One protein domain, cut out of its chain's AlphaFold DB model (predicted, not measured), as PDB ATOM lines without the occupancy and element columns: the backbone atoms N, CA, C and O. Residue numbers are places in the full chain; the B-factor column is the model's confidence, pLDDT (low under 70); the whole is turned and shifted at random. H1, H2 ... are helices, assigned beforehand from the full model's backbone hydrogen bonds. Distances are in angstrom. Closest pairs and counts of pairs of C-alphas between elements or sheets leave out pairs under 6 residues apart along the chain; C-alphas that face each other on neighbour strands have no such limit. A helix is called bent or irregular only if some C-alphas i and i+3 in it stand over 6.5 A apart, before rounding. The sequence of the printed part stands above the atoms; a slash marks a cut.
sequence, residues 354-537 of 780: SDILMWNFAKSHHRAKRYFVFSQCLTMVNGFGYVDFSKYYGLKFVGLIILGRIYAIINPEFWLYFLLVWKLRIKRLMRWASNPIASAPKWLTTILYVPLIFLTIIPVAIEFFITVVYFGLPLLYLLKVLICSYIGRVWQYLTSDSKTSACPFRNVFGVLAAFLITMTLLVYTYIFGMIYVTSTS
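This is residues 354 to 537 of the 780 residues of the protein "uncharacterized protein LOC112042193" of Lingula unguis (UniProt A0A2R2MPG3). Two long pairs of helices make a loose L: H4 and H5 run roughly side by side as one arm, the hairpin of H6 and H7 makes the other, and H5 turns into H6 at the corner. H3 packs on the ends of H5 and H6 at this corner, with H2 packed on H3 and H1 crossing H6. The printed part has 184 residues with seven named helices, H1 to H7 in order, and no named strand; its class is all helix. It is loose, with a radius of gyration of the C-alphas of 21.6 A and spans of 61 by 49 by 36 A.

H1, residues 354 to 365, begins at C-alpha 354, (147.491, 96.767, 135.053). H2 is residues 378 to 385. H3, residues 394 to 410, is 25.0 A long from first to last C-alpha, and H4, residues 412 to 434, is 32.6 A. H5, residues 442 to 472, begins at C-alpha 442, (136.344, 141.686, 99.488), and is 43.9 A long; it is neither bent nor irregular, but only just: C-alphas 448 and 451 are 6.0 A apart. H6, residues 474 to 496, is 31.8 A long. H7, residues 504 to 537, is the longest at 49.3 A and ends at C-alpha 537, (151.867, 120.779, 155.393).

H3 and H6 are the hubs, touching four helices each. They touch each other at a steep tilt of 46 degrees, opposite ways; the closest C-alphas, of Ile 402 and Pro 474, are 5.8 A apart. H1 and H3 only just touch, with 3 pairs of C-alphas within 8 A, and only at their ends, closest at Ser 354 and Gly 394, 4.6 A. Residues 356 to 360 of H1 touch H6, about perpendicular at 90 degrees, closest at C-alphas 356 and 485, 5.7 A. H2 touches H3, closest at C-alphas 385 and 404, 4.3 A. Residues 468 to 472 of H5 touch H3, closest at C-alphas 405 and 471, 5.1 A. H5 and H6 only just touch, with 3 pairs within 8 A, and only at the corner, closest at C-alphas 470 and 477, 6.8 A; they are about perpendicular at 87 degrees. H4 and H5 are close but not clearly touching, at a shallow tilt of 28 degrees, opposite ways, closest at C-alphas 422 and 460, 7.7 A. H6 and H7 form a helical hairpin at a shallow tilt of 26 degrees, closest at C-alphas 487 and 514, 5.4 A. H5 and H7 are apart. Every O i to N i+4 pair is within hydrogen-bond range in H1, H2, H3, H4, H6 and H7; in H5, 25 of 27 are.

The two farthest C-alphas, of Ser 439 and Ser 535, are 67.8 A apart. Residues 438 to 444, 496 to 505 and 526 to 537 stand free. The printed part has no cut, and the link from H1 to H2 is long, with 12 residues. Mean pLDDT of the printed part is 80.9; residues 354 to 376, 436 to 440 and 497 to 502 are under 70.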
ATOM      1  N   SER A 354     146.521  97.014 136.116       64.12
ATOM      2  CA  SER A 354     147.491  96.767 135.053       64.12
ATOM      3  C   SER A 354     146.934  96.016 133.848       64.12
ATOM      4  O   SER A 354     147.227  96.388 132.716       64.12
ATOM      5  N   ASP A 355     146.129  94.976 134.065       68.19
ATOM      6  CA  ASP A 355     145.639  94.128 132.972       68.19
ATOM      7  C   ASP A 355     144.578  94.869 132.147       68.19
ATOM      8  O   ASP A 355     144.533  94.768 130.922       68.19
ATOM      9  N   ILE A 356     143.773  95.690 132.824       67.94
ATOM     10  CA  ILE A 356     142.714  96.497 132.212       67.94
ATOM     11  C   ILE A 356     143.312  97.683 131.455       67.94
ATOM     12  O   ILE A 356     142.884  97.989 130.344       67.94
ATOM     13  N   LEU A 357     144.332  98.327 132.029       67.50
ATOM     14  CA  LEU A 357     145.083  99.384 131.359       67.50
ATOM     15  C   LEU A 357     145.716  98.890 130.072       67.50
ATOM     16  O   LEU A 357     145.524  99.518 129.038       67.50
ATOM     17  N   MET A 358     146.421  97.757 130.114       67.44
ATOM     18  CA  MET A 358     147.050  97.186 128.922       67.44
ATOM     19  C   MET A 358     146.024  96.893 127.828       67.44
ATOM     20  O   MET A 358     146.270  97.195 126.662       67.44
ATOM     21  N   TRP A 359     144.853  96.371 128.196       68.38
ATOM     22  CA  TRP A 359     143.773  96.129 127.243       68.38
ATOM     23  C   TRP A 359     143.203  97.428 126.657       68.38
ATOM     24  O   TRP A 359     143.050  97.543 125.440       68.38
ATOM     25  N   ASN A 360     142.943  98.432 127.498       66.69
ATOM     26  CA  ASN A 360     142.448  99.737 127.059       66.69
ATOM     27  C   ASN A 360     143.466 100.461 126.161       66.69
ATOM     28  O   ASN A 360     143.076 101.015 125.134       66.69
ATOM     29  N   PHE A 361     144.763 100.408 126.485       66.56
ATOM     30  CA  PHE A 361     145.821 100.976 125.646       66.56
ATOM     31  C   PHE A 361     145.933 100.262 124.303       66.56
ATOM     32  O   PHE A 361     145.900 100.929 123.267       66.56
ATOM     33  N   ALA A 362     145.987  98.927 124.302       63.47
ATOM     34  CA  ALA A 362     146.056  98.134 123.076       63.47
ATOM     35  C   ALA A 362     144.861  98.423 122.152       63.47
ATOM     36  O   ALA A 362     145.026  98.619 120.949       63.47
ATOM     37  N   LYS A 363     143.657  98.548 122.721       64.56
ATOM     38  CA  LYS A 363     142.448  98.893 121.963       64.56
ATOM     39  C   LYS A 363     142.445 100.349 121.484       64.56
ATOM     40  O   LYS A 363     141.949 100.628 120.392       64.56
ATOM     41  N   SER A 364     143.004 101.276 122.268       57.94
ATOM     42  CA  SER A 364     143.096 102.696 121.903       57.94
ATOM     43  C   SER A 364     144.039 102.946 120.720       57.94
ATOM     44  O   SER A 364     143.737 103.801 119.885       57.94
ATOM     45  N   HIS A 365     145.108 102.148 120.579       58.53
ATOM     46  CA  HIS A 365     146.054 102.250 119.464       58.53
ATOM     47  C   HIS A 365     145.399 102.050 118.093       58.53
ATOM     48  O   HIS A 365     145.784 102.718 117.139       58.53
ATOM     49  N   HIS A 366     144.369 101.204 117.993       56.47
ATOM     50  CA  HIS A 366     143.696 100.940 116.719       56.47
ATOM     51  C   HIS A 366     142.637 101.985 116.330       56.47
ATOM     52  O   HIS A 366     142.229 102.023 115.173       56.47
ATOM     53  N   ARG A 367     142.173 102.839 117.259       53.59
ATOM     54  CA  ARG A 367     141.084 103.811 117.002       53.59
ATOM     55  C   ARG A 367     141.494 105.280 117.070       53.59
ATOM     56  O   ARG A 367     140.666 106.139 116.760       53.59
ATOM     57  N   ALA A 368     142.723 105.595 117.472       52.81
ATOM     58  CA  ALA A 368     143.203 106.971 117.528       52.81
ATOM     59  C   ALA A 368     143.306 107.568 116.110       52.81
ATOM     60  O   ALA A 368     144.309 107.426 115.414       52.81
ATOM     61  N   LYS A 369     142.239 108.240 115.659       52.88
ATOM     62  CA  LYS A 369     142.247 109.057 114.437       52.88
ATOM     63  C   LYS A 369     143.333 110.141 114.565       52.88
ATOM     64  O   LYS A 369     143.409 110.810 115.594       52.88
ATOM     65  N   ARG A 370     144.136 110.333 113.508       55.94
ATOM     66  CA  ARG A 370     145.401 111.113 113.428       55.94
ATOM     67  C   ARG A 370     145.345 112.620 113.777       55.94
ATOM     68  O   ARG A 370     146.282 113.337 113.451       55.94
ATOM     69  N   TYR A 371     144.284 113.148 114.391       55.38
ATOM     70  CA  TYR A 371     144.040 114.602 114.406       55.38
ATOM     71  C   TYR A 371     143.767 115.235 115.775       55.38
ATOM     72  O   TYR A 371     143.450 116.422 115.818       55.38
ATOM     73  N   PHE A 372     143.907 114.507 116.886       60.97
ATOM     74  CA  PHE A 372     143.702 115.063 118.230       60.97
ATOM     75  C   PHE A 372     144.975 114.952 119.079       60.97
ATOM     76  O   PHE A 372     145.455 113.844 119.322       60.97
ATOM     77  N   VAL A 373     145.487 116.092 119.563       65.19
ATOM     78  CA  VAL A 373     146.665 116.180 120.454       65.19
ATOM     79  C   VAL A 373     146.432 115.382 121.745       65.19
ATOM     80  O   VAL A 373     147.343 114.763 122.282       65.19
ATOM     81  N   PHE A 374     145.179 115.295 122.201       64.56
ATOM     82  CA  PHE A 374     144.802 114.510 123.380       64.56
ATOM     83  C   PHE A 374     144.654 113.006 123.130       64.56
ATOM     84  O   PHE A 374     144.306 112.269 124.064       64.56
ATOM     85  N   SER A 375     144.877 112.532 121.896       64.50
ATOM     86  CA  SER A 375     144.866 111.096 121.631       64.50
ATOM     87  C   SER A 375     145.927 110.433 122.512       64.50
ATOM     88  O   SER A 375     147.066 110.886 122.604       64.50
ATOM     89  N   GLN A 376     145.532 109.397 123.253       61.09
ATOM     90  CA  GLN A 376     146.375 108.716 124.242       61.09
ATOM     91  C   GLN A 376     147.437 107.832 123.578       61.09
ATOM     92  O   GLN A 376     147.656 106.698 123.998       61.09
ATOM     93  N   CYS A 377     148.067 108.314 122.511       70.94
ATOM     94  CA  CYS A 377     148.984 107.505 121.748       70.94
ATOM     95  C   CYS A 377     150.267 107.308 122.555       70.94
ATOM     96  O   CYS A 377     151.054 108.240 122.735       70.94
ATOM     97  N   LEU A 378     150.478 106.083 123.039       77.44
ATOM     98  CA  LEU A 378     151.700 105.698 123.743       77.44
ATOM     99  C   LEU A 378     152.941 105.977 122.884       77.44
ATOM    100  O   LEU A 378     153.987 106.291 123.430       77.44
ATOM    101  N   THR A 379     152.816 105.937 121.551       80.19
ATOM    102  CA  THR A 379     153.911 106.264 120.627       80.19
ATOM    103  C   THR A 379     154.338 107.722 120.728       80.19
ATOM    104  O   THR A 379     155.526 107.998 120.658       80.19
ATOM    105  N   MET A 380     153.397 108.644 120.947       83.75
ATOM    106  CA  MET A 380     153.701 110.063 121.124       83.75
ATOM    107  C   MET A 380     154.440 110.287 122.446       83.75
ATOM    108  O   MET A 380     155.462 110.962 122.478       83.75
ATOM    109  N   VAL A 381     153.953 109.677 123.531       86.50
ATOM    110  CA  VAL A 381     154.604 109.774 124.848       86.50
ATOM    111  C   VAL A 381     155.973 109.086 124.838       86.50
ATOM    112  O   VAL A 381     156.901 109.587 125.455       86.50
ATOM    113  N   ASN A 382     156.125 107.969 124.124       85.19
ATOM    114  CA  ASN A 382     157.404 107.268 123.987       85.19
ATOM    115  C   ASN A 382     158.397 108.097 123.156       85.19
ATOM    116  O   ASN A 382     159.538 108.274 123.564       85.19
ATOM    117  N   GLY A 383     157.936 108.660 122.032       87.31
ATOM    118  CA  GLY A 383     158.753 109.476 121.137       87.31
ATOM    119  C   GLY A 383     159.242 110.770 121.786       87.31
ATOM    120  O   GLY A 383     160.437 111.028 121.783       87.31
ATOM    121  N   PHE A 384     158.342 111.555 122.387       88.94
ATOM    122  CA  PHE A 384     158.712 112.849 122.978       88.94
ATOM    123  C   PHE A 384     159.144 112.769 124.447       88.94
ATOM    124  O   PHE A 384     159.811 113.677 124.932       88.94
ATOM    125  N   GLY A 385     158.755 111.718 125.172       87.38
ATOM    126  CA  GLY A 385     159.097 111.542 126.585       87.38
ATOM    127  C   GLY A 385     160.415 110.803 126.828       87.38
ATOM    128  O   GLY A 385     160.853 110.769 127.971       87.38
ATOM    129  N   TYR A 386     161.029 110.208 125.796       88.31
ATOM    130  CA  TYR A 386     162.269 109.416 125.872       88.31
ATOM    131  C   TYR A 386     162.248 108.283 126.921       88.31
ATOM    132  O   TYR A 386     163.284 107.916 127.478       88.31
ATOM    133  N   VAL A 387     161.075 107.700 127.202       85.44
ATOM    134  CA  VAL A 387     160.928 106.586 128.155       85.44
ATOM    135  C   VAL A 387     160.519 105.307 127.426       85.44
ATOM    136  O   VAL A 387     159.393 105.190 126.950       85.44
ATOM    137  N   ASP A 388     161.406 104.307 127.416       84.56
ATOM    138  CA  ASP A 388     161.117 102.974 126.873       84.56
ATOM    139  C   ASP A 388     160.143 102.210 127.786       84.56
ATOM    140  O   ASP A 388     160.519 101.630 128.809       84.56
ATOM    141  N   PHE A 389     158.864 102.194 127.406       81.56
ATOM    142  CA  PHE A 389     157.815 101.508 128.162       81.56
ATOM    143  C   PHE A 389     157.759  99.993 127.931       81.56
ATOM    144  O   PHE A 389     157.059  99.300 128.670       81.56
ATOM    145  N   SER A 390     158.459  99.461 126.922       78.69
ATOM    146  CA  SER A 390     158.276  98.077 126.447       78.69
ATOM    147  C   SER A 390     158.595  97.010 127.503       78.69
ATOM    148  O   SER A 390     158.096  95.883 127.442       78.69
ATOM    149  N   LYS A 391     159.408  97.378 128.497       76.25
ATOM    150  CA  LYS A 391     159.932  96.483 129.534       76.25
ATOM    151  C   LYS A 391     159.108  96.485 130.820       76.25
ATOM    152  O   LYS A 391     159.286  95.590 131.645       76.25
ATOM    153  N   TYR A 392     158.213  97.453 130.998       77.94
ATOM    154  CA  TYR A 392     157.566  97.719 132.280       77.94
ATOM    155  C   TYR A 392     156.081  97.364 132.265       77.94
ATOM    156  O   TYR A 392     155.387  97.518 131.264       77.94
ATOM    157  N   TYR A 393     155.577  96.908 133.411       74.12
ATOM    158  CA  TYR A 393     154.174  96.539 133.605       74.12
ATOM    159  C   TYR A 393     153.681  97.044 134.963       74.12
ATOM    160  O   TYR A 393     154.457  97.497 135.807       74.12
ATOM    161  N   GLY A 394     152.376  96.950 135.211       76.25
ATOM    162  CA  GLY A 394     151.849  97.244 136.541       76.25
ATOM    163  C   GLY A 394     151.689  98.736 136.828       76.25
ATOM    164  O   GLY A 394     151.454  99.547 135.935       76.25
ATOM    165  N   LEU A 395     151.813  99.093 138.107       76.31
ATOM    166  CA  LEU A 395     151.792 100.486 138.563       76.31
ATOM    167  C   LEU A 395     153.043 101.257 138.137       76.31
ATOM    168  O   LEU A 395     152.929 102.441 137.839       76.31
ATOM    169  N   LYS A 396     154.200 100.587 138.040       81.62
ATOM    170  CA  LYS A 396     155.435 101.208 137.551       81.62
ATOM    171  C   LYS A 396     155.291 101.675 136.107       81.62
ATOM    172  O   LYS A 396     155.665 102.798 135.801       81.62
ATOM    173  N   PHE A 397     154.637 100.888 135.248       84.44
ATOM    174  CA  PHE A 397     154.271 101.324 133.896       84.44
ATOM    175  C   PHE A 397     153.387 102.582 133.901       84.44
ATOM    176  O   PHE A 397     153.652 103.518 133.154       84.44
ATOM    177  N   VAL A 398     152.382 102.655 134.781       85.38
ATOM    178  CA  VAL A 398     151.541 103.862 134.925       85.38
ATOM    179  C   VAL A 398     152.364 105.061 135.390       85.38
ATOM    180  O   VAL A 398     152.234 106.137 134.812       85.38
ATOM    181  N   GLY A 399     153.226 104.874 136.393       86.62
ATOM    182  CA  GLY A 399     154.138 105.905 136.888       86.62
ATOM    183  C   GLY A 399     155.091 106.408 135.805       86.62
ATOM    184  O   GLY A 399     155.246 107.612 135.641       86.62
ATOM    185  N   LEU A 400     155.649 105.505 134.997       88.38
ATOM    186  CA  LEU A 400     156.513 105.856 133.872       88.38
ATOM    187  C   LEU A 400     155.755 106.577 132.758       88.38
ATOM    188  O   LEU A 400     156.299 107.515 132.191       88.38
ATOM    189  N   ILE A 401     154.505 106.212 132.454       89.44
ATOM    190  CA  ILE A 401     153.701 106.973 131.484       89.44
ATOM    191  C   ILE A 401     153.416 108.383 132.001       89.44
ATOM    192  O   ILE A 401     153.493 109.341 131.234       89.44
ATOM    193  N   ILE A 402     153.070 108.519 133.284       91.00
ATOM    194  CA  ILE A 402     152.896 109.826 133.925       91.00
ATOM    195  C   ILE A 402     154.179 110.647 133.775       91.00
ATOM    196  O   ILE A 402     154.121 111.791 133.335       91.00
ATOM    197  N   LEU A 403     155.329 110.051 134.089       91.69
ATOM    198  CA  LEU A 403     156.627 110.701 133.968       91.69
ATOM    199  C   LEU A 403     156.930 111.097 132.514       91.69
ATOM    200  O   LEU A 403     157.263 112.247 132.244       91.69
ATOM    201  N   GLY A 404     156.728 110.185 131.561       92.00
ATOM    202  CA  GLY A 404     156.926 110.438 130.135       92.00
ATOM    203  C   GLY A 404     156.027 111.551 129.591       92.00
ATOM    204  O   GLY A 404     156.424 112.272 128.684       92.00
ATOM    205  N   ARG A 405     154.831 111.752 130.162       91.44
ATOM    206  CA  ARG A 405     153.950 112.884 129.818       91.44
ATOM    207  C   ARG A 405     154.499 114.222 130.298       91.44
ATOM    208  O   ARG A 405     154.410 115.195 129.556       91.44
ATOM    209  N   ILE A 406     155.074 114.262 131.500       92.81
ATOM    210  CA  ILE A 406     155.762 115.457 132.002       92.81
ATOM    211  C   ILE A 406     156.967 115.758 131.109       92.81
ATOM    212  O   ILE A 406     157.128 116.895 130.673       92.81
ATOM    213  N   TYR A 407     157.770 114.743 130.774       93.19
ATOM    214  CA  TYR A 407     158.906 114.927 129.869       93.19
ATOM    215  C   TYR A 407     158.483 115.380 128.474       93.19
ATOM    216  O   TYR A 407     159.146 116.241 127.907       93.19
ATOM    217  N   ALA A 408     157.346 114.905 127.961       92.19
ATOM    218  CA  ALA A 408     156.806 115.401 126.702       92.19
ATOM    219  C   ALA A 408     156.485 116.908 126.758       92.19
ATOM    220  O   ALA A 408     156.808 117.609 125.812       92.19
ATOM    221  N   ILE A 409     155.926 117.434 127.860       93.94
ATOM    222  CA  ILE A 409     155.726 118.890 128.029       93.94
ATOM    223  C   ILE A 409     157.056 119.646 128.074       93.94
ATOM    224  O   ILE A 409     157.134 120.771 127.596       93.94
ATOM    225  N   ILE A 410     158.083 119.085 128.705       93.69
ATOM    226  CA  ILE A 410     159.377 119.766 128.830       93.69
ATOM    227  C   ILE A 410     160.124 119.746 127.485       93.69
ATOM    228  O   ILE A 410     160.925 120.637 127.210       93.69
ATOM    229  N   ASN A 411     159.837 118.765 126.626       94.25
ATOM    230  CA  ASN A 411     160.486 118.608 125.336       94.25
ATOM    231  C   ASN A 411     160.043 119.704 124.333       94.25
ATOM    232  O   ASN A 411     158.860 119.783 123.988       94.25
ATOM    233  N   PRO A 412     160.967 120.525 123.792       94.56
ATOM    234  CA  PRO A 412     160.631 121.534 122.786       94.56
ATOM    235  C   PRO A 412     160.075 120.936 121.481       94.56
ATOM    236  O   PRO A 412     159.221 121.552 120.840       94.56
ATOM    237  N   GLU A 413     160.485 119.722 121.097       94.44
ATOM    238  CA  GLU A 413     160.000 119.048 119.882       94.44
ATOM    239  C   GLU A 413     158.499 118.741 119.950       94.44
ATOM    240  O   GLU A 413     157.793 118.805 118.939       94.44
ATOM    241  N   PHE A 414     157.984 118.468 121.150       93.31
ATOM    242  CA  PHE A 414     156.555 118.263 121.368       93.31
ATOM    243  C   PHE A 414     155.752 119.537 121.075       93.31
ATOM    244  O   PHE A 414     154.702 119.476 120.432       93.31
ATOM    245  N   TRP A 415     156.253 120.703 121.488       93.69
ATOM    246  CA  TRP A 415     155.598 121.984 121.210       93.69
ATOM    247  C   TRP A 415     155.684 122.375 119.737       93.69
ATOM    248  O   TRP A 415     154.712 122.894 119.188       93.69
ATOM    249  N   LEU A 416     156.788 122.054 119.059       93.88
ATOM    250  CA  LEU A 416     156.881 122.195 117.605       93.88
ATOM    251  C   LEU A 416     155.834 121.324 116.902       93.88
ATOM    252  O   LEU A 416     155.111 121.808 116.030       93.88
ATOM    253  N   TYR A 417     155.679 120.068 117.328       90.88
ATOM    254  CA  TYR A 417     154.623 119.189 116.832       90.88
ATOM    255  C   TYR A 417     153.221 119.762 117.094       90.88
ATOM    256  O   TYR A 417     152.389 119.794 116.185       90.88
ATOM    257  N   PHE A 418     152.964 120.280 118.300       90.69
ATOM    258  CA  PHE A 418     151.701 120.931 118.658       90.69
ATOM    259  C   PHE A 418     151.377 122.114 117.733       90.69
ATOM    260  O   PHE A 418     150.279 122.185 117.171       90.69
ATOM    261  N   LEU A 419     152.345 123.009 117.512       91.69
ATOM    262  CA  LEU A 419     152.203 124.163 116.621       91.69
ATOM    263  C   LEU A 419     151.992 123.741 115.161       91.69
ATOM    264  O   LEU A 419     151.173 124.340 114.462       91.69
ATOM    265  N   LEU A 420     152.665 122.683 114.697       91.06
ATOM    266  CA  LEU A 420     152.472 122.131 113.352       91.06
ATOM    267  C   LEU A 420     151.056 121.572 113.155       91.06
ATOM    268  O   LEU A 420     150.420 121.855 112.135       91.06
ATOM    269  N   VAL A 421     150.530 120.822 114.129       88.56
ATOM    270  CA  VAL A 421     149.146 120.314 114.095       88.56
ATOM    271  C   VAL A 421     148.153 121.474 114.015       88.56
ATOM    272  O   VAL A 421     147.222 121.437 113.204       88.56
ATOM    273  N   TRP A 422     148.376 122.533 114.792       87.50
ATOM    274  CA  TRP A 422     147.544 123.733 114.762       87.50
ATOM    275  C   TRP A 422     147.625 124.491 113.441       87.50
ATOM    276  O   TRP A 422     146.588 124.816 112.863       87.50
ATOM    277  N   LYS A 423     148.827 124.681 112.894       89.19
ATOM    278  CA  LYS A 423     149.032 125.278 111.566       89.19
ATOM    279  C   LYS A 423     148.251 124.523 110.489       89.19
ATOM    280  O   LYS A 423     147.613 125.139 109.634       89.19
ATOM    281  N   LEU A 424     148.243 123.188 110.541       89.38
ATOM    282  CA  LEU A 424     147.472 122.354 109.613       89.38
ATOM    283  C   LEU A 424     145.955 122.512 109.791       89.38
ATOM    284  O   LEU A 424     145.230 122.533 108.791       89.38
ATOM    285  N   ARG A 425     145.467 122.643 111.031       85.75
ATOM    286  CA  ARG A 425     144.044 122.893 111.323       85.75
ATOM    287  C   ARG A 425     143.601 124.271 110.840       85.75
ATOM    288  O   ARG A 425     142.599 124.348 110.137       85.75
ATOM    289  N   ILE A 426     144.383 125.317 111.113       85.25
ATOM    290  CA  ILE A 426     144.121 126.678 110.623       85.25
ATOM    291  C   ILE A 426     144.119 126.688 109.093       85.25
ATOM    292  O   ILE A 426     143.163 127.159 108.494       85.25
ATOM    293  N   LYS A 427     145.106 126.065 108.430       87.25
ATOM    294  CA  LYS A 427     145.133 125.966 106.957       87.25
ATOM    295  C   LYS A 427     143.913 125.231 106.388       87.25
ATOM    296  O   LYS A 427     143.505 125.495 105.259       87.25
ATOM    297  N   ARG A 428     143.346 124.266 107.116       86.12
ATOM    298  CA  ARG A 428     142.110 123.581 106.707       86.12
ATOM    299  C   ARG A 428     140.892 124.484 106.883       86.12
ATOM    300  O   ARG A 428     140.083 124.545 105.969       86.12
ATOM    301  N   LEU A 429     140.792 125.186 108.010       82.38
ATOM    302  CA  LEU A 429     139.711 126.135 108.261       82.38
ATOM    303  C   LEU A 429     139.741 127.291 107.254       82.38
ATOM    304  O   LEU A 429     138.710 127.618 106.691       82.38
ATOM    305  N   MET A 430     140.927 127.828 106.951       80.94
ATOM    306  CA  MET A 430     141.116 128.866 105.933       80.94
ATOM    307  C   MET A 430     140.714 128.370 104.543       80.94
ATOM    308  O   MET A 430     140.021 129.082 103.832       80.94
ATOM    309  N   ARG A 431     141.070 127.129 104.173       84.00
ATOM    310  CA  ARG A 431     140.601 126.516 102.916       84.00
ATOM    311  C   ARG A 431     139.086 126.322 102.877       84.00
ATOM    312  O   ARG A 431     138.482 126.417 101.818       84.00
ATOM    313  N   TRP A 432     138.476 126.014 104.016       81.75
ATOM    314  CA  TRP A 432     137.026 125.903 104.110       81.75
ATOM    315  C   TRP A 432     136.354 127.273 104.001       81.75
ATOM    316  O   TRP A 432     135.400 127.402 103.251       81.75
ATOM    317  N   ALA A 433     136.891 128.304 104.658       73.25
ATOM    318  CA  ALA A 433     136.399 129.676 104.559       73.25
ATOM    319  C   ALA A 433     136.604 130.284 103.158       73.25
ATOM    320  O   ALA A 433     135.793 131.093 102.720       73.25
ATOM    321  N   SER A 434     137.652 129.872 102.434       72.75
ATOM    322  CA  SER A 434     137.932 130.361 101.080       72.75
ATOM    323  C   SER A 434     137.071 129.719  99.987       72.75
ATOM    324  O   SER A 434     136.974 130.282  98.905       72.75
ATOM    325  N   ASN A 435     136.468 128.549 100.229       74.94
ATOM    326  CA  ASN A 435     135.790 127.773  99.182       74.94
ATOM    327  C   ASN A 435     134.330 128.178  98.853       74.94
ATOM    328  O   ASN A 435     133.942 127.961  97.709       74.94
ATOM    329  N   PRO A 436     133.505 128.749  99.757       58.59
ATOM    330  CA  PRO A 436     132.114 129.098  99.434       58.59
ATOM    331  C   PRO A 436     131.857 130.588  99.138       58.59
ATOM    332  O   PRO A 436     130.710 130.959  98.921       58.59
ATOM    333  N   ILE A 437     132.878 131.456  99.106       55.34
ATOM    334  CA  ILE A 437     132.697 132.916  98.959       55.34
ATOM    335  C   ILE A 437     133.466 133.463  97.745       55.34
ATOM    336  O   ILE A 437     134.204 134.438  97.833       55.34
ATOM    337  N   ALA A 438     133.315 132.826  96.584       56.44
ATOM    338  CA  ALA A 438     133.864 133.367  95.336       56.44
ATOM    339  C   ALA A 438     133.080 134.596  94.820       56.44
ATOM    340  O   ALA A 438     133.576 135.314  93.958       56.44
ATOM    341  N   SER A 439     131.877 134.857  95.353       65.62
ATOM    342  CA  SER A 439     130.965 135.910  94.882       65.62
ATOM    343  C   SER A 439     130.719 137.066  95.861       65.62
ATOM    344  O   SER A 439     130.107 138.054  95.458       65.62
ATOM    345  N   ALA A 440     131.175 137.005  97.122       69.56
ATOM    346  CA  ALA A 440     130.980 138.132  98.043       69.56
ATOM    347  C   ALA A 440     132.105 139.177  97.914       69.56
ATOM    348  O   ALA A 440     133.258 138.831  97.645       69.56
ATOM    349  N   PRO A 441     131.800 140.466  98.129       78.38
ATOM    350  CA  PRO A 441     132.779 141.534  98.001       78.38
ATOM    351  C   PRO A 441     133.884 141.437  99.066       78.38
ATOM    352  O   PRO A 441     133.640 141.086 100.222       78.38
ATOM    353  N   LYS A 442     135.113 141.813  98.678       78.25
ATOM    354  CA  LYS A 442     136.344 141.686  99.488       78.25
ATOM    355  C   LYS A 442     136.233 142.288 100.899       78.25
ATOM    356  O   LYS A 442     136.824 141.762 101.840       78.25
ATOM    357  N   TRP A 443     135.473 143.368 101.072       80.75
ATOM    358  CA  TRP A 443     135.294 144.009 102.378       80.75
ATOM    359  C   TRP A 443     134.472 143.141 103.348       80.75
ATOM    360  O   TRP A 443     134.828 143.035 104.520       80.75
ATOM    361  N   LEU A 444     133.444 142.443 102.850       75.62
ATOM    362  CA  LEU A 444     132.604 141.544 103.647       75.62
ATOM    363  C   LEU A 444     133.410 140.329 104.124       75.62
ATOM    364  O   LEU A 444     133.293 139.913 105.276       75.62
ATOM    365  N   THR A 445     134.294 139.804 103.267       71.12
ATOM    366  CA  THR A 445     135.211 138.730 103.664       71.12
ATOM    367  C   THR A 445     136.153 139.180 104.778       71.12
ATOM    368  O   THR A 445     136.306 138.453 105.753       71.12
ATOM    369  N   THR A 446     136.727 140.386 104.710       77.31
ATOM    370  CA  THR A 446     137.632 140.897 105.757       77.31
ATOM    371  C   THR A 446     136.919 141.072 107.100       77.31
ATOM    372  O   THR A 446     137.464 140.678 108.131       77.31
ATOM    373  N   ILE A 447     135.681 141.581 107.093       82.00
ATOM    374  CA  ILE A 447     134.860 141.728 108.307       82.00
ATOM    375  C   ILE A 447     134.526 140.364 108.924       82.00
ATOM    376  O   ILE A 447     134.531 140.244 110.143       82.00
ATOM    377  N   LEU A 448     134.293 139.326 108.113       77.81
ATOM    378  CA  LEU A 448     134.075 137.957 108.596       77.81
ATOM    379  C   LEU A 448     135.371 137.269 109.063       77.81
ATOM    380  O   LEU A 448     135.325 136.461 109.990       77.81
ATOM    381  N   TYR A 449     136.531 137.596 108.483       80.81
ATOM    382  CA  TYR A 449     137.820 136.992 108.851       80.81
ATOM    383  C   TYR A 449     138.295 137.390 110.253       80.81
ATOM    384  O   TYR A 449     138.819 136.539 110.969       80.81
ATOM    385  N   VAL A 450     138.103 138.644 110.675       80.19
ATOM    386  CA  VAL A 450     138.528 139.122 112.006       80.19
ATOM    387  C   VAL A 450     137.901 138.311 113.158       80.19
ATOM    388  O   VAL A 450     138.659 137.747 113.952       80.19
ATOM    389  N   PRO A 451     136.564 138.155 113.266       83.31
ATOM    390  CA  PRO A 451     135.957 137.329 114.305       83.31
ATOM    391  C   PRO A 451     136.315 135.851 114.143       83.31
ATOM    392  O   PRO A 451     136.481 135.170 115.150       83.31
ATOM    393  N   LEU A 452     136.523 135.352 112.917       80.75
ATOM    394  CA  LEU A 452     136.973 133.975 112.692       80.75
ATOM    395  C   LEU A 452     138.386 133.735 113.250       80.75
ATOM    396  O   LEU A 452     138.646 132.680 113.825       80.75
ATOM    397  N   ILE A 453     139.285 134.721 113.156       82.06
ATOM    398  CA  ILE A 453     140.620 134.670 113.767       82.06
ATOM    399  C   ILE A 453     140.502 134.634 115.295       82.06
ATOM    400  O   ILE A 453     141.064 133.730 115.917       82.06
ATOM    401  N   PHE A 454     139.720 135.524 115.914       82.81
ATOM    402  CA  PHE A 454     139.497 135.487 117.369       82.81
ATOM    403  C   PHE A 454     138.852 134.166 117.829       82.81
ATOM    404  O   PHE A 454     139.295 133.573 118.817       82.81
ATOM    405  N   LEU A 455     137.892 133.645 117.058       83.88
ATOM    406  CA  LEU A 455     137.274 132.333 117.265       83.88
ATOM    407  C   LEU A 455     138.253 131.166 117.095       83.88
ATOM    408  O   LEU A 455     137.955 130.081 117.579       83.88
ATOM    409  N   THR A 456     139.411 131.352 116.451       83.19
ATOM    410  CA  THR A 456     140.471 130.328 116.389       83.19
ATOM    411  C   THR A 456     141.501 130.471 117.503       83.19
ATOM    412  O   THR A 456     141.925 129.457 118.051       83.19
ATOM    413  N   ILE A 457     141.865 131.697 117.893       86.00
ATOM    414  CA  ILE A 457     142.865 131.953 118.943       86.00
ATOM    415  C   ILE A 457     142.374 131.445 120.302       86.00
ATOM    416  O   ILE A 457     143.137 130.815 121.034       86.00
ATOM    417  N   ILE A 458     141.100 131.667 120.635       87.19
ATOM    418  CA  ILE A 458     140.540 131.243 121.926       87.19
ATOM    419  C   ILE A 458     140.606 129.708 122.086       87.19
ATOM    420  O   ILE A 458     141.175 129.248 123.077       87.19
ATOM    421  N   PRO A 459     140.147 128.880 121.124       86.19
ATOM    422  CA  PRO A 459     140.354 127.434 121.159       86.19
ATOM    423  C   PRO A 459     141.820 127.000 121.194       86.19
ATOM    424  O   PRO A 459     142.107 125.996 121.838       86.19
ATOM    425  N   VAL A 460     142.749 127.730 120.555       88.69
ATOM    426  CA  VAL A 460     144.196 127.450 120.665       88.69
ATOM    427  C   VAL A 460     144.662 127.626 122.099       88.69
ATOM    428  O   VAL A 460     145.292 126.724 122.645       88.69
ATOM    429  N   ALA A 461     144.339 128.761 122.717       89.12
ATOM    430  CA  ALA A 461     144.713 129.050 124.096       89.12
ATOM    431  C   ALA A 461     144.093 128.030 125.065       89.12
ATOM    432  O   ALA A 461     144.773 127.535 125.964       89.12
ATOM    433  N   ILE A 462     142.833 127.649 124.836       90.44
ATOM    434  CA  ILE A 462     142.143 126.614 125.610       90.44
ATOM    435  C   ILE A 462     142.803 125.244 125.400       90.44
ATOM    436  O   ILE A 462     143.091 124.563 126.378       90.44
ATOM    437  N   GLU A 463     143.090 124.817 124.169       89.50
ATOM    438  CA  GLU A 463     143.744 123.528 123.898       89.50
ATOM    439  C   GLU A 463     145.172 123.495 124.440       89.50
ATOM    440  O   GLU A 463     145.586 122.472 124.982       89.50
ATOM    441  N   PHE A 464     145.904 124.607 124.363       91.69
ATOM    442  CA  PHE A 464     147.210 124.772 124.994       91.69
ATOM    443  C   PHE A 464     147.098 124.586 126.509       91.69
ATOM    444  O   PHE A 464     147.776 123.728 127.074       91.69
ATOM    445  N   PHE A 465     146.181 125.306 127.160       91.88
ATOM    446  CA  PHE A 465     145.952 125.193 128.599       91.88
ATOM    447  C   PHE A 465     145.534 123.773 129.004       91.88
ATOM    448  O   PHE A 465     146.122 123.191 129.913       91.88
ATOM    449  N   ILE A 466     144.582 123.163 128.290       90.44
ATOM    450  CA  ILE A 466     144.161 121.777 128.535       90.44
ATOM    451  C   ILE A 466     145.333 120.816 128.302       90.44
ATOM    452  O   ILE A 466     145.457 119.845 129.039       90.44
ATOM    453  N   THR A 467     146.220 121.065 127.333       90.06
ATOM    454  CA  THR A 467     147.416 120.236 127.093       90.06
ATOM    455  C   THR A 467     148.379 120.319 128.271       90.06
ATOM    456  O   THR A 467     148.771 119.275 128.794       90.06
ATOM    457  N   VAL A 468     148.678 121.526 128.756       90.69
ATOM    458  CA  VAL A 468     149.503 121.734 129.954       90.69
ATOM    459  C   VAL A 468     148.881 121.043 131.169       90.69
ATOM    460  O   VAL A 468     149.561 120.301 131.866       90.69
ATOM    461  N   VAL A 469     147.577 121.203 131.395       89.06
ATOM    462  CA  VAL A 469     146.863 120.575 132.520       89.06
ATOM    463  C   VAL A 469     146.842 119.046 132.392       89.06
ATOM    464  O   VAL A 469     147.098 118.333 133.359       89.06
ATOM    465  N   TYR A 470     146.569 118.513 131.202       88.19
ATOM    466  CA  TYR A 470     146.388 117.078 130.969       88.19
ATOM    467  C   TYR A 470     147.697 116.279 130.970       88.19
ATOM    468  O   TYR A 470     147.712 115.123 131.403       88.19
ATOM    469  N   PHE A 471     148.784 116.854 130.454       87.88
ATOM    470  CA  PHE A 471     150.106 116.224 130.482       87.88
ATOM    471  C   PHE A 471     150.898 116.601 131.743       87.88
ATOM    472  O   PHE A 471     151.715 115.804 132.195       87.88
ATOM    473  N   GLY A 472     150.629 117.770 132.334       87.69
ATOM    474  CA  GLY A 472     151.395 118.331 133.445       87.69
ATOM    475  C   GLY A 472     150.854 118.006 134.833       87.69
ATOM    476  O   GLY A 472     151.609 118.150 135.788       87.69
ATOM    477  N   LEU A 473     149.602 117.539 134.968       90.62
ATOM    478  CA  LEU A 473     149.028 117.115 136.253       90.62
ATOM    479  C   LEU A 473     148.900 115.581 136.353       90.62
ATOM    480  O   LEU A 473     147.883 115.009 135.938       90.62
ATOM    481  N   PRO A 474     149.884 114.899 136.975       88.56
ATOM    482  CA  PRO A 474     149.871 113.456 137.222       88.56
ATOM    483  C   PRO A 474     148.583 112.918 137.833       88.56
ATOM    484  O   PRO A 474     148.100 111.857 137.433       88.56
ATOM    485  N   LEU A 475     148.014 113.652 138.793       86.44
ATOM    486  CA  LEU A 475     146.799 113.251 139.493       86.44
ATOM    487  C   LEU A 475     145.597 113.127 138.564       86.44
ATOM    488  O   LEU A 475     144.880 112.132 138.644       86.44
ATOM    489  N   LEU A 476     145.400 114.080 137.652       87.56
ATOM    490  CA  LEU A 476     144.290 114.020 136.700       87.56
ATOM    491  C   LEU A 476     144.429 112.823 135.764       87.56
ATOM    492  O   LEU A 476     143.443 112.149 135.457       87.56
ATOM    493  N   TYR A 477     145.655 112.521 135.339       86.94
ATOM    494  CA  TYR A 477     145.902 111.349 134.515       86.94
ATOM    495  C   TYR A 477     145.647 110.045 135.274       86.94
ATOM    496  O   TYR A 477     144.967 109.165 134.745       86.94
ATOM    497  N   LEU A 478     146.137 109.926 136.513       84.94
ATOM    498  CA  LEU A 478     145.879 108.756 137.350       84.94
ATOM    499  C   LEU A 478     144.375 108.571 137.583       84.94
ATOM    500  O   LEU A 478     143.864 107.470 137.398       84.94
ATOM    501  N   LEU A 479     143.658 109.647 137.916       85.56
ATOM    502  CA  LEU A 479     142.207 109.650 138.105       85.56
ATOM    503  C   LEU A 479     141.486 109.145 136.851       85.56
ATOM    504  O   LEU A 479     140.667 108.232 136.927       85.56
ATOM    505  N   LYS A 480     141.847 109.683 135.679       85.62
ATOM    506  CA  LYS A 480     141.305 109.248 134.388       85.62
ATOM    507  C   LYS A 480     141.579 107.768 134.134       85.62
ATOM    508  O   LYS A 480     140.673 107.036 133.751       85.62
ATOM    509  N   VAL A 481     142.819 107.327 134.339       83.25
ATOM    510  CA  VAL A 481     143.236 105.929 134.176       83.25
ATOM    511  C   VAL A 481     142.419 105.011 135.076       83.25
ATOM    512  O   VAL A 481     141.939 103.979 134.603       83.25
ATOM    513  N   LEU A 482     142.225 105.391 136.338       81.69
ATOM    514  CA  LEU A 482     141.400 104.639 137.270       81.69
ATOM    515  C   LEU A 482     139.960 104.583 136.756       81.69
ATOM    516  O   LEU A 482     139.496 103.488 136.454       81.69
ATOM    517  N   ILE A 483     139.297 105.725 136.548       83.38
ATOM    518  CA  ILE A 483     137.902 105.799 136.076       83.38
ATOM    519  C   ILE A 483     137.697 104.955 134.810       83.38
ATOM    520  O   ILE A 483     136.824 104.091 134.777       83.38
ATOM    521  N   CYS A 484     138.540 105.122 133.786       82.56
ATOM    522  CA  CYS A 484     138.443 104.341 132.551       82.56
ATOM    523  C   CYS A 484     138.652 102.837 132.784       82.56
ATOM    524  O   CYS A 484     138.015 102.019 132.120       82.56
ATOM    525  N   SER A 485     139.528 102.454 133.716       80.81
ATOM    526  CA  SER A 485     139.742 101.045 134.065       80.81
ATOM    527  C   SER A 485     138.529 100.452 134.781       80.81
ATOM    528  O   SER A 485     138.131  99.324 134.496       80.81
ATOM    529  N   TYR A 486     137.903 101.215 135.672       77.88
ATOM    530  CA  TYR A 486     136.689 100.805 136.369       77.88
ATOM    531  C   TYR A 486     135.514 100.633 135.421       77.88
ATOM    532  O   TYR A 486     134.938  99.548 135.344       77.88
ATOM    533  N   ILE A 487     135.199 101.685 134.667       82.56
ATOM    534  CA  ILE A 487     134.092 101.679 133.714       82.56
ATOM    535  C   ILE A 487     134.327 100.585 132.675       82.56
ATOM    536  O   ILE A 487     133.428  99.799 132.407       82.56
ATOM    537  N   GLY A 488     135.553 100.470 132.154       80.94
ATOM    538  CA  GLY A 488     135.912  99.434 131.191       80.94
ATOM    539  C   GLY A 488     135.692  98.021 131.728       80.94
ATOM    540  O   GLY A 488     135.207  97.168 130.994       80.94
ATOM    541  N   ARG A 489     135.986  97.768 133.009       80.81
ATOM    542  CA  ARG A 489     135.793  96.444 133.611       80.81
ATOM    543  C   ARG A 489     134.347  96.137 133.960       80.81
ATOM    544  O   ARG A 489     133.915  95.017 133.717       80.81
ATOM    545  N   VAL A 490     133.605  97.104 134.493       81.19
ATOM    546  CA  VAL A 490     132.156  96.956 134.696       81.19
ATOM    547  C   VAL A 490     131.491  96.684 133.350       81.19
ATOM    548  O   VAL A 490     130.736  95.729 133.216       81.19
ATOM    549  N   TRP A 491     131.868  97.438 132.317       81.38
ATOM    550  CA  TRP A 491     131.373  97.236 130.963       81.38
ATOM    551  C   TRP A 491     131.752  95.870 130.395       81.38
ATOM    552  O   TRP A 491     130.911  95.216 129.795       81.38
ATOM    553  N   GLN A 492     132.990  95.408 130.584       81.12
ATOM    554  CA  GLN A 492     133.408  94.059 130.190       81.12
ATOM    555  C   GLN A 492     132.623  92.979 130.927       81.12
ATOM    556  O   GLN A 492     132.193  92.033 130.289       81.12
ATOM    557  N   TYR A 493     132.422  93.106 132.239       80.75
ATOM    558  CA  TYR A 493     131.665  92.125 133.015       80.75
ATOM    559  C   TYR A 493     130.217  92.048 132.536       80.75
ATOM    560  O   TYR A 493     129.705  90.960 132.304       80.75
ATOM    561  N   LEU A 494     129.603  93.205 132.281       79.81
ATOM    562  CA  LEU A 494     128.278  93.264 131.682       79.81
ATOM    563  C   LEU A 494     128.306  92.640 130.281       79.81
ATOM    564  O   LEU A 494     127.523  91.748 130.012       79.81
ATOM    565  N   THR A 495     129.222  93.041 129.396       77.06
ATOM    566  CA  THR A 495     129.259  92.597 127.986       77.06
ATOM    567  C   THR A 495     129.739  91.174 127.737       77.06
ATOM    568  O   THR A 495     129.341  90.597 126.728       77.06
ATOM    569  N   SER A 496     130.563  90.608 128.616       77.06
ATOM    570  CA  SER A 496     131.151  89.274 128.458       77.06
ATOM    571  C   SER A 496     130.113  88.162 128.574       77.06
ATOM    572  O   SER A 496     130.349  87.075 128.055       77.06
ATOM    573  N   ASP A 497     128.974  88.430 129.210       69.81
ATOM    574  CA  ASP A 497     127.854  87.498 129.282       69.81
ATOM    575  C   ASP A 497     126.920  87.733 128.081       69.81
ATOM    576  O   ASP A 497     125.811  88.261 128.183       69.81
ATOM    577  N   SER A 498     127.462  87.500 126.882       57.31
ATOM    578  CA  SER A 498     126.855  87.875 125.598       57.31
ATOM    579  C   SER A 498     125.823  86.875 125.071       57.31
ATOM    580  O   SER A 498     125.249  87.115 124.011       57.31
ATOM    581  N   LYS A 499     125.574  85.767 125.781       69.00
ATOM    582  CA  LYS A 499     124.579  84.765 125.364       69.00
ATOM    583  C   LYS A 499     123.149  85.102 125.797       69.00
ATOM    584  O   LYS A 499     122.216  84.550 125.229       69.00
ATOM    585  N   THR A 500     122.958  86.026 126.735       58.19
ATOM    586  CA  THR A 500     121.635  86.485 127.174       58.19
ATOM    587  C   THR A 500     121.333  87.865 126.582       58.19
ATOM    588  O   THR A 500     121.969  88.879 126.869       58.19
ATOM    589  N   SER A 501     120.384  87.866 125.655       53.03
ATOM    590  CA  SER A 501     119.988  88.947 124.752       53.03
ATOM    591  C   SER A 501     119.572  90.264 125.430       53.03
ATOM    592  O   SER A 501     118.739  90.286 126.328       53.03
ATOM    593  N   ALA A 502     120.112  91.372 124.909       62.91
ATOM    594  CA  ALA A 502     119.460  92.668 124.655       62.91
ATOM    595  C   ALA A 502     118.565  93.350 125.723       62.91
ATOM    596  O   ALA A 502     117.769  94.211 125.361       62.91
ATOM    597  N   CYS A 503     118.698  93.072 127.023       74.69
ATOM    598  CA  CYS A 503     117.950  93.835 128.032       74.69
ATOM    599  C   CYS A 503     118.451  95.299 128.138       74.69
ATOM    600  O   CYS A 503     119.586  95.516 128.583       74.69
ATOM    601  N   PRO A 504     117.625  96.326 127.829       77.88
ATOM    602  CA  PRO A 504     118.010  97.740 127.948       77.88
ATOM    603  C   PRO A 504     118.366  98.128 129.392       77.88
ATOM    604  O   PRO A 504     119.244  98.964 129.617       77.88
ATOM    605  N   PHE A 505     117.775  97.439 130.374       79.75
ATOM    606  CA  PHE A 505     118.094  97.581 131.796       79.75
ATOM    607  C   PHE A 505     119.575  97.337 132.118       79.75
ATOM    608  O   PHE A 505     120.113  97.981 133.017       79.75
ATOM    609  N   ARG A 506     120.281  96.484 131.357       80.06
ATOM    610  CA  ARG A 506     121.711  96.217 131.586       80.06
ATOM    611  C   ARG A 506     122.582  97.435 131.278       80.06
ATOM    612  O   ARG A 506     123.541  97.702 131.999       80.06
ATOM    613  N   ASN A 507     122.232  98.190 130.238       81.50
ATOM    614  CA  ASN A 507     122.948  99.410 129.872       81.50
ATOM    615  C   ASN A 507     122.686 100.523 130.892       81.50
ATOM    616  O   ASN A 507     123.632 101.182 131.317       81.50
ATOM    617  N   VAL A 508     121.434 100.682 131.337       86.44
ATOM    618  CA  VAL A 508     121.070 101.658 132.379       86.44
ATOM    619  C   VAL A 508     121.800 101.349 133.688       86.44
ATOM    620  O   VAL A 508     122.442 102.232 134.254       86.44
ATOM    621  N   PHE A 509     121.791 100.085 134.125       84.06
ATOM    622  CA  PHE A 509     122.508  99.660 135.327       84.06
ATOM    623  C   PHE A 509     124.023  99.854 135.193       84.06
ATOM    624  O   PHE A 509     124.674 100.312 136.129       84.06
ATOM    625  N   GLY A 510     124.592  99.580 134.016       82.75
ATOM    626  CA  GLY A 510     126.007  99.823 133.739       82.75
ATOM    627  C   GLY A 510     126.398 101.299 133.816       82.75
ATOM    628  O   GLY A 510     127.429 101.623 134.404       82.75
ATOM    629  N   VAL A 511     125.571 102.196 133.271       86.25
ATOM    630  CA  VAL A 511     125.783 103.651 133.354       86.25
ATOM    631  C   VAL A 511     125.645 104.139 134.796       86.25
ATOM    632  O   VAL A 511     126.504 104.888 135.263       86.25
ATOM    633  N   LEU A 512     124.629 103.675 135.528       88.94
ATOM    634  CA  LEU A 512     124.433 104.027 136.934       88.94
ATOM    635  C   LEU A 512     125.603 103.545 137.804       88.94
ATOM    636  O   LEU A 512     126.151 104.319 138.585       88.94
ATOM    637  N   ALA A 513     126.046 102.299 137.624       85.56
ATOM    638  CA  ALA A 513     127.204 101.752 138.327       85.56
ATOM    639  C   ALA A 513     128.488 102.531 137.995       85.56
ATOM    640  O   ALA A 513     129.261 102.861 138.893       85.56
ATOM    641  N   ALA A 514     128.704 102.879 136.723       84.56
ATOM    642  CA  ALA A 514     129.827 103.712 136.297       84.56
ATOM    643  C   ALA A 514     129.798 105.103 136.952       84.56
ATOM    644  O   ALA A 514     130.835 105.580 137.421       84.56
ATOM    645  N   PHE A 515     128.624 105.736 137.020       88.69
ATOM    646  CA  PHE A 515     128.432 107.027 137.675       88.69
ATOM    647  C   PHE A 515     128.721 106.948 139.177       88.69
ATOM    648  O   PHE A 515     129.535 107.725 139.678       88.69
ATOM    649  N   LEU A 516     128.135 105.969 139.875       89.44
ATOM    650  CA  LEU A 516     128.345 105.760 141.310       89.44
ATOM    651  C   LEU A 516     129.823 105.530 141.626       89.44
ATOM    652  O   LEU A 516     130.381 106.242 142.453       89.44
ATOM    653  N   ILE A 517     130.491 104.624 140.905       86.44
ATOM    654  CA  ILE A 517     131.923 104.352 141.089       86.44
ATOM    655  C   ILE A 517     132.763 105.610 140.851       86.44
ATOM    656  O   ILE A 517     133.699 105.881 141.604       86.44
ATOM    657  N   THR A 518     132.434 106.392 139.821       86.25
ATOM    658  CA  THR A 518     133.147 107.639 139.519       86.25
ATOM    659  C   THR A 518     132.980 108.650 140.652       86.25
ATOM    660  O   THR A 518     133.972 109.219 141.105       86.25
ATOM    661  N   MET A 519     131.760 108.827 141.166       89.88
ATOM    662  CA  MET A 519     131.491 109.721 142.295       89.88
ATOM    663  C   MET A 519     132.199 109.259 143.568       89.88
ATOM    664  O   MET A 519     132.870 110.057 144.221       89.88
ATOM    665  N   THR A 520     132.150 107.963 143.880       89.56
ATOM    666  CA  THR A 520     132.888 107.372 145.001       89.56
ATOM    667  C   THR A 520     134.390 107.646 144.895       89.56
ATOM    668  O   THR A 520     135.042 107.962 145.889       89.56
ATOM    669  N   LEU A 521     134.947 107.577 143.685       86.19
ATOM    670  CA  LEU A 521     136.362 107.812 143.428       86.19
ATOM    671  C   LEU A 521     136.758 109.283 143.540       86.19
ATOM    672  O   LEU A 521     137.827 109.587 144.073       86.19
ATOM    673  N   LEU A 522     135.888 110.194 143.110       89.62
ATOM    674  CA  LEU A 522     136.072 111.629 143.308       89.62
ATOM    675  C   LEU A 522     136.033 111.998 144.795       89.62
ATOM    676  O   LEU A 522     136.944 112.675 145.269       89.62
ATOM    677  N   VAL A 523     135.046 111.491 145.541       91.12
ATOM    678  CA  VAL A 523     134.937 111.698 146.995       91.12
ATOM    679  C   VAL A 523     136.162 111.136 147.713       91.12
ATOM    680  O   VAL A 523     136.771 111.830 148.527       91.12
ATOM    681  N   TYR A 524     136.587 109.918 147.369       89.94
ATOM    682  CA  TYR A 524     137.794 109.322 147.932       89.94
ATOM    683  C   TYR A 524     139.042 110.169 147.664       89.94
ATOM    684  O   TYR A 524     139.800 110.458 148.587       89.94
ATOM    685  N   THR A 525     139.239 110.603 146.416       87.69
ATOM    686  CA  THR A 525     140.394 111.424 146.024       87.69
ATOM    687  C   THR A 525     140.388 112.768 146.747       87.69
ATOM    688  O   THR A 525     141.440 113.238 147.174       87.69
ATOM    689  N   TYR A 526     139.211 113.366 146.930       90.19
ATOM    690  CA  TYR A 526     139.049 114.598 147.689       90.19
ATOM    691  C   TYR A 526     139.428 114.413 149.166       90.19
ATOM    692  O   TYR A 526     140.252 115.168 149.684       90.19
ATOM    693  N   ILE A 527     138.890 113.385 149.835       90.50
ATOM    694  CA  ILE A 527     139.208 113.089 151.242       90.50
ATOM    695  C   ILE A 527     140.701 112.778 151.397       90.50
ATOM    696  O   ILE A 527     141.364 113.328 152.278       90.50
ATOM    697  N   PHE A 528     141.247 111.950 150.506       88.38
ATOM    698  CA  PHE A 528     142.667 111.631 150.464       88.38
ATOM    699  C   PHE A 528     143.524 112.890 150.299       88.38
ATOM    700  O   PHE A 528     144.477 113.071 151.050       88.38
ATOM    701  N   GLY A 529     143.158 113.789 149.383       87.62
ATOM    702  CA  GLY A 529     143.837 115.068 149.188       87.62
ATOM    703  C   GLY A 529     143.797 115.952 150.430       87.62
ATOM    704  O   GLY A 529     144.826 116.497 150.822       87.62
ATOM    705  N   MET A 530     142.652 116.038 151.114       87.06
ATOM    706  CA  MET A 530     142.556 116.783 152.371       87.06
ATOM    707  C   MET A 530     143.484 116.223 153.455       87.06
ATOM    708  O   MET A 530     144.208 116.994 154.090       87.06
ATOM    709  N   ILE A 531     143.485 114.902 153.668       90.06
ATOM    710  CA  ILE A 531     144.346 114.252 154.670       90.06
ATOM    711  C   ILE A 531     145.819 114.411 154.279       90.06
ATOM    712  O   ILE A 531     146.637 114.781 155.124       90.06
ATOM    713  N   TYR A 532     146.153 114.191 153.005       88.50
ATOM    714  CA  TYR A 532     147.512 114.306 152.486       88.50
ATOM    715  C   TYR A 532     148.055 115.720 152.671       88.50
ATOM    716  O   TYR A 532     149.069 115.878 153.338       88.50
ATOM    717  N   VAL A 533     147.357 116.748 152.171       86.00
ATOM    718  CA  VAL A 533     147.781 118.155 152.284       86.00
ATOM    719  C   VAL A 533     147.908 118.576 153.747       86.00
ATOM    720  O   VAL A 533     148.861 119.258 154.118       86.00
ATOM    721  N   THR A 534     146.993 118.141 154.617       84.50
ATOM    722  CA  THR A 534     147.064 118.436 156.059       84.50
ATOM    723  C   THR A 534     148.276 117.783 156.727       84.50
ATOM    724  O   THR A 534     148.871 118.365 157.637       84.50
ATOM    725  N   SER A 535     148.644 116.581 156.284       88.00
ATOM    726  CA  SER A 535     149.772 115.816 156.823       88.00
ATOM    727  C   SER A 535     151.107 116.341 156.297       88.00
ATOM    728  O   SER A 535     152.022 116.579 157.080       88.00
ATOM    729  N   THR A 536     151.216 116.592 154.991       84.88
ATOM    730  CA  THR A 536     152.437 117.121 154.370       84.88
ATOM    731  C   THR A 536     152.707 118.560 154.774       84.88
ATOM    732  O   THR A 536     153.848 118.875 155.091       84.88
ATOM    733  N   SER A 537     151.683 119.413 154.876       82.00
ATOM    734  CA  SER A 537     151.867 120.779 155.393       82.00
ATOM    735  C   SER A 537     152.386 120.779 156.824       82.00
ATOM    736  O   SER A 537     153.246 121.589 157.158       82.00
TER     737      SER A 537